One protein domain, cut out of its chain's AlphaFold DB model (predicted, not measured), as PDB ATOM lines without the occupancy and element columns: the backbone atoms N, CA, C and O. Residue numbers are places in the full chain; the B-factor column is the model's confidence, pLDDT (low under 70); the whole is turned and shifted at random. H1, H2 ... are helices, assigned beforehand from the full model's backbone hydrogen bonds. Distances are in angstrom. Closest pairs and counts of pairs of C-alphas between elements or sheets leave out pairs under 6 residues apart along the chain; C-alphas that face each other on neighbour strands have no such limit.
ATOM      1  N   ARG A   2     158.519 159.786 169.600       62.69
ATOM      2  CA  ARG A   2     159.529 158.794 170.044       62.69
ATOM      3  C   ARG A   2     159.767 157.619 169.076       62.69
ATOM      4  O   ARG A   2     160.909 157.232 168.870       62.69
ATOM      5  N   THR A   3     158.716 157.084 168.456       67.44
ATOM      6  CA  THR A   3     158.812 155.962 167.500       67.44
ATOM      7  C   THR A   3     159.527 156.345 166.203       67.44
ATOM      8  O   THR A   3     160.360 155.587 165.719       67.44
ATOM      9  N   LEU A   4     159.272 157.555 165.695       70.00
ATOM     10  CA  LEU A   4     159.971 158.124 164.536       70.00
ATOM     11  C   LEU A   4     161.467 158.319 164.812       70.00
ATOM     12  O   LEU A   4     162.288 158.000 163.960       70.00
ATOM     13  N   CYS A   5     161.825 158.775 166.018       69.06
ATOM     14  CA  CYS A   5     163.227 158.918 166.417       69.06
ATOM     15  C   CYS A   5     163.940 157.559 166.482       69.06
ATOM     16  O   CYS A   5     165.048 157.436 165.974       69.06
ATOM     17  N   SER A   6     163.281 156.535 167.041       72.00
ATOM     18  CA  SER A   6     163.830 155.174 167.150       72.00
ATOM     19  C   SER A   6     164.067 154.520 165.778       72.00
ATOM     20  O   SER A   6     165.130 153.948 165.521       72.00
ATOM     21  N   ALA A   7     163.114 154.674 164.854       73.75
ATOM     22  CA  ALA A   7     163.255 154.187 163.483       73.75
ATOM     23  C   ALA A   7     164.415 154.878 162.744       73.75
ATOM     24  O   ALA A   7     165.193 154.215 162.057       73.75
ATOM     25  N   LEU A   8     164.578 156.193 162.933       78.25
ATOM     26  CA  LEU A   8     165.667 156.961 162.330       78.25
ATOM     27  C   LEU A   8     167.039 156.498 162.846       78.25
ATOM     28  O   LEU A   8     167.951 156.275 162.052       78.25
ATOM     29  N   THR A   9     167.176 156.284 164.159       76.75
ATOM     30  CA  THR A   9     168.422 155.780 164.756       76.75
ATOM     31  C   THR A   9     168.785 154.382 164.263       76.75
ATOM     32  O   THR A   9     169.957 154.123 163.997       76.75
ATOM     33  N   LEU A  10     167.798 153.503 164.066       76.75
ATOM     34  CA  LEU A  10     168.029 152.168 163.514       76.75
ATOM     35  C   LEU A  10     168.505 152.236 162.053       76.75
ATOM     36  O   LEU A  10     169.455 151.550 161.688       76.75
ATOM     37  N   CYS A  11     167.905 153.103 161.229       76.56
ATOM     38  CA  CYS A  11     168.313 153.282 159.831       76.56
ATOM     39  C   CYS A  11     169.756 153.797 159.707       76.56
ATOM     40  O   CYS A  11     170.518 153.306 158.874       76.56
ATOM     41  N   ILE A  12     170.147 154.749 160.562       78.62
ATOM     42  CA  ILE A  12     171.517 155.284 160.599       78.62
ATOM     43  C   ILE A  12     172.510 154.193 161.025       78.62
ATOM     44  O   ILE A  12     173.566 154.052 160.406       78.62
ATOM     45  N   ALA A  13     172.163 153.382 162.028       75.81
ATOM     46  CA  ALA A  13     173.001 152.270 162.475       75.81
ATOM     47  C   ALA A  13     173.220 151.223 161.368       75.81
ATOM     48  O   ALA A  13     174.341 150.760 161.174       75.81
ATOM     49  N   ILE A  14     172.177 150.887 160.599       74.75
ATOM     50  CA  ILE A  14     172.286 149.943 159.477       74.75
ATOM     51  C   ILE A  14     173.195 150.510 158.381       74.75
ATOM     52  O   ILE A  14     174.064 149.794 157.891       74.75
ATOM     53  N   ALA A  15     173.048 151.792 158.029       71.56
ATOM     54  CA  ALA A  15     173.870 152.426 156.998       71.56
ATOM     55  C   ALA A  15     175.366 152.441 157.366       71.56
ATOM     56  O   ALA A  15     176.204 152.104 156.530       71.56
ATOM     57  N   LEU A  16     175.700 152.758 158.622       71.50
ATOM     58  CA  LEU A  16     177.085 152.799 159.113       71.50
ATOM     59  C   LEU A  16     177.740 151.414 159.223       71.50
ATOM     60  O   LEU A  16     178.958 151.308 159.122       71.50
ATOM     61  N   CYS A  17     176.947 150.358 159.409       66.06
ATOM     62  CA  CYS A  17     177.443 148.985 159.520       66.06
ATOM     63  C   CYS A  17     177.533 148.251 158.174       66.06
ATOM     64  O   CYS A  17     177.949 147.090 158.152       66.06
ATOM     65  N   THR A  18     177.155 148.876 157.052       65.44
ATOM     66  CA  THR A  18     177.314 148.221 155.748       65.44
ATOM     67  C   THR A  18     178.797 148.137 155.364       65.44
ATOM     68  O   THR A  18     179.478 149.163 155.292       65.44
ATOM     69  N   PRO A  19     179.341 146.933 155.108       63.75
ATOM     70  CA  PRO A  19     180.727 146.795 154.689       63.75
ATOM     71  C   PRO A  19     180.912 147.444 153.311       63.75
ATOM     72  O   PRO A  19     180.396 146.964 152.301       63.75
ATOM     73  N   SER A  20     181.661 148.546 153.256       66.00
ATOM     74  CA  SER A  20     182.047 149.168 151.991       66.00
ATOM     75  C   SER A  20     183.064 148.281 151.272       66.00
ATOM     76  O   SER A  20     184.127 147.978 151.821       66.00
ATOM     77  N   SER A  21     182.770 147.881 150.034       77.31
ATOM     78  CA  SER A  21     183.735 147.135 149.226       77.31
ATOM     79  C   SER A  21     184.929 148.021 148.867       77.31
ATOM     80  O   SER A  21     184.766 149.080 148.266       77.31
ATOM     81  N   ILE A  22     186.143 147.562 149.182       86.50
ATOM     82  CA  ILE A  22     187.396 148.216 148.762       86.50
ATOM     83  C   ILE A  22     187.701 148.017 147.264       86.50
ATOM     84  O   ILE A  22     188.664 148.588 146.755       86.50
ATOM     85  N   TYR A  23     186.912 147.196 146.563       89.75
ATOM     86  CA  TYR A  23     187.097 146.868 145.150       89.75
ATOM     87  C   TYR A  23     186.256 147.802 144.278       89.75
ATOM     88  O   TYR A  23     185.023 147.756 144.305       89.75
ATOM     89  N   VAL A  24     186.918 148.625 143.465       92.44
ATOM     90  CA  VAL A  24     186.293 149.672 142.641       92.44
ATOM     91  C   VAL A  24     186.548 149.448 141.152       92.44
ATOM     92  O   VAL A  24     187.460 148.719 140.764       92.44
ATOM     93  N   SER A  25     185.730 150.064 140.296       94.44
ATOM     94  CA  SER A  25     185.976 150.109 138.847       94.44
ATOM     95  C   SER A  25     186.898 151.284 138.528       94.44
ATOM     96  O   SER A  25     186.584 152.416 138.883       94.44
ATOM     97  N   LEU A  26     188.032 151.014 137.880       92.62
ATOM     98  CA  LEU A  26     189.009 152.033 137.493       92.62
ATOM     99  C   LEU A  26     189.043 152.199 135.965       92.62
ATOM    100  O   LEU A  26     188.909 151.204 135.247       92.62
ATOM    101  N   PRO A  27     189.281 153.414 135.441       95.50
ATOM    102  CA  PRO A  27     189.454 153.623 134.006       95.50
ATOM    103  C   PRO A  27     190.575 152.747 133.423       95.50
ATOM    104  O   PRO A  27     191.694 152.714 133.942       95.50
ATOM    105  N   GLY A  28     190.275 152.029 132.337       93.69
ATOM    106  CA  GLY A  28     191.226 151.143 131.652       93.69
ATOM    107  C   GLY A  28     191.476 149.792 132.336       93.69
ATOM    108  O   GLY A  28     192.370 149.060 131.911       93.69
ATOM    109  N   TYR A  29     190.722 149.450 133.383       95.31
ATOM    110  CA  TYR A  29     190.744 148.123 134.001       95.31
ATOM    111  C   TYR A  29     189.575 147.289 133.492       95.31
ATOM    112  O   TYR A  29     188.443 147.763 133.446       95.31
ATOM    113  N   ALA A  30     189.845 146.029 133.156       95.38
ATOM    114  CA  ALA A  30     188.800 145.093 132.746       95.38
ATOM    115  C   ALA A  30     187.984 144.545 133.937       95.38
ATOM    116  O   ALA A  30     186.872 144.061 133.746       95.38
ATOM    117  N   PHE A  31     188.516 144.634 135.163       94.19
ATOM    118  CA  PHE A  31     187.937 144.042 136.374       94.19
ATOM    119  C   PHE A  31     187.894 145.054 137.526       94.19
ATOM    120  O   PHE A  31     188.730 145.960 137.601       94.19
ATOM    121  N   LYS A  32     186.935 144.889 138.453       93.00
ATOM    122  CA  LYS A  32     186.948 145.626 139.727       93.00
ATOM    123  C   LYS A  32     188.176 145.214 140.529       93.00
ATOM    124  O   LYS A  32     188.484 144.032 140.605       93.00
ATOM    125  N   THR A  33     188.849 146.181 141.137       93.94
ATOM    126  CA  THR A  33     190.152 145.959 141.763       93.94
ATOM    127  C   THR A  33     190.309 146.780 143.035       93.94
ATOM    128  O   THR A  33     189.693 147.840 143.176       93.94
ATOM    129  N   ASN A  34     191.149 146.321 143.959       92.75
ATOM    130  CA  ASN A  34     191.603 147.144 145.074       92.75
ATOM    131  C   ASN A  34     192.627 148.180 144.558       92.75
ATOM    132  O   ASN A  34     193.707 147.786 144.111       92.75
ATOM    133  N   PRO A  35     192.350 149.496 144.653       92.56
ATOM    134  CA  PRO A  35     193.204 150.537 144.075       92.56
ATOM    135  C   PRO A  35     194.577 150.643 144.754       92.56
ATOM    136  O   PRO A  35     195.497 151.223 144.186       92.56
ATOM    137  N   LYS A  36     194.731 150.076 145.956       91.94
ATOM    138  CA  LYS A  36     195.993 150.038 146.707       91.94
ATOM    139  C   LYS A  36     196.778 148.737 146.497       91.94
ATOM    140  O   LYS A  36     197.850 148.584 147.074       91.94
ATOM    141  N   CYS A  37     196.258 147.792 145.715       91.94
ATOM    142  CA  CYS A  37     196.925 146.519 145.465       91.94
ATOM    143  C   CYS A  37     198.013 146.650 144.392       91.94
ATOM    144  O   CYS A  37     197.798 147.235 143.329       91.94
ATOM    145  N   GLN A  38     199.181 146.064 144.653       95.38
ATOM    146  CA  GLN A  38     200.258 145.966 143.672       95.38
ATOM    147  C   GLN A  38     199.980 144.813 142.703       95.38
ATOM    148  O   GLN A  38     200.018 143.640 143.083       95.38
ATOM    149  N   ARG A  39     199.687 145.158 141.444       95.19
ATOM    150  CA  ARG A  39     199.395 144.178 140.391       95.19
ATOM    151  C   ARG A  39     200.657 143.488 139.891       95.19
ATOM    152  O   ARG A  39     201.683 144.134 139.700       95.19
ATOM    153  N   HIS A  40     200.522 142.208 139.566       96.25
ATOM    154  CA  HIS A  40     201.554 141.394 138.917       96.25
ATOM    155  C   HIS A  40     201.243 141.139 137.437       96.25
ATOM    156  O   HIS A  40     202.102 140.671 136.693       96.25
ATOM    157  N   VAL A  41     200.017 141.445 136.997       96.31
ATOM    158  CA  VAL A  41     199.578 141.302 135.603       96.31
ATOM    159  C   VAL A  41     198.957 142.601 135.065       96.31
ATOM    160  O   VAL A  41     198.483 143.438 135.847       96.31
ATOM    161  N   PRO A  42     198.925 142.792 133.729       96.56
ATOM    162  CA  PRO A  42     198.325 143.970 133.107       96.56
ATOM    163  C   PRO A  42     196.868 144.206 133.523       96.56
ATOM    164  O   PRO A  42     196.147 143.276 133.873       96.56
ATOM    165  N   LYS A  43     196.404 145.457 133.411       95.62
ATOM    166  CA  LYS A  43     195.034 145.895 133.764       95.62
ATOM    167  C   LYS A  43     193.923 145.187 132.971       95.62
ATOM    168  O   LYS A  43     192.766 145.185 133.381       95.62
ATOM    169  N   THR A  44     194.288 144.595 131.837       95.44
ATOM    170  CA  THR A  44     193.410 143.818 130.956       95.44
ATOM    171  C   THR A  44     193.320 142.340 131.340       95.44
ATOM    172  O   THR A  44     192.460 141.634 130.823       95.44
ATOM    173  N   LYS A  45     194.188 141.853 132.238       97.00
ATOM    174  CA  LYS A  45     194.180 140.478 132.749       97.00
ATOM    175  C   LYS A  45     193.738 140.457 134.206       97.00
ATOM    176  O   LYS A  45     194.056 141.366 134.967       97.00
ATOM    177  N   PHE A  46     193.037 139.394 134.578       94.62
ATOM    178  CA  PHE A  46     192.581 139.185 135.944       94.62
ATOM    179  C   PHE A  46     193.772 138.887 136.865       94.62
ATOM    180  O   PHE A  46     194.491 137.907 136.658       94.62
ATOM    181  N   ASP A  47     193.978 139.725 137.878       95.50
ATOM    182  CA  ASP A  47     194.941 139.496 138.951       95.50
ATOM    183  C   ASP A  47     194.202 138.963 140.175       95.50
ATOM    184  O   ASP A  47     193.505 139.708 140.862       95.50
ATOM    185  N   ARG A  48     194.381 137.682 140.499       92.56
ATOM    186  CA  ARG A  48     193.712 137.070 141.652       92.56
ATOM    187  C   ARG A  48     193.995 137.807 142.969       92.56
ATOM    188  O   ARG A  48     193.144 137.797 143.844       92.56
ATOM    189  N   ARG A  49     195.150 138.458 143.136       89.81
ATOM    190  CA  ARG A  49     195.475 139.176 144.381       89.81
ATOM    191  C   ARG A  49     194.750 140.514 144.500       89.81
ATOM    192  O   ARG A  49     194.456 140.937 145.612       89.81
ATOM    193  N   CYS A  50     194.488 141.177 143.375       92.06
ATOM    194  CA  CYS A  50     193.926 142.528 143.360       92.06
ATOM    195  C   CYS A  50     192.447 142.580 142.973       92.06
ATOM    196  O   CYS A  50     191.739 143.480 143.421       92.06
ATOM    197  N   ASP A  51     191.992 141.641 142.146       93.56
ATOM    198  CA  ASP A  51     190.661 141.630 141.536       93.56
ATOM    199  C   ASP A  51     189.716 140.630 142.219       93.56
ATOM    200  O   ASP A  51     188.498 140.762 142.108       93.56
ATOM    201  N   GLN A  52     190.247 139.635 142.947       89.19
ATOM    202  CA  GLN A  52     189.415 138.711 143.716       89.19
ATOM    203  C   GLN A  52     188.924 139.398 144.998       89.19
ATOM    204  O   GLN A  52     189.750 139.729 145.849       89.19
TER     205      GLN A  52
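This is residues 2 to 52 of the 70 residues of an uncharacterized protein of Rhizobium sp. L9 (UniProt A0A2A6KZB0). With little regular structure, the model is one straight helix, H1, sticking out with residues 17 to 20 as a long arm from a small compact head of loops, residues 21 to 52, which includes the short helix H2. The printed part has 51 residues, with H1 then H2 along the chain and no named strand. The class is all helix, though the named elements hold only 19 residues. The whole is extended, a rod of 56 by 18 by 13 A, with a radius of gyration of the C-alphas of 17.9 A.

H1, residues 2 to 16, runs 21.5 A from C-alpha 2 at (159.529, 158.794, 170.044) to C-alpha 16 at (177.085, 152.799, 159.113). H2, residues 48 to 51, ends with C-alpha 51 at (190.661, 141.630, 141.536).

H1 stands free and is apart from H2. Every O i to N i+4 pair in H1 is within hydrogen-bond range; H2 is too short for such a pair, and 0 of its 1 O i to N i+3 pair is within range.

The farthest C-alphas, of Arg 2 and Val 41, are 55.6 A apart. Without residues 2 to 20, the body spans 21 by 18 by 13 A. The link from H1 to H2, 31 residues, is long. The printed part has no cut. Confidence is low, under 70, at residues 2 to 3, 5 and 17 to 20.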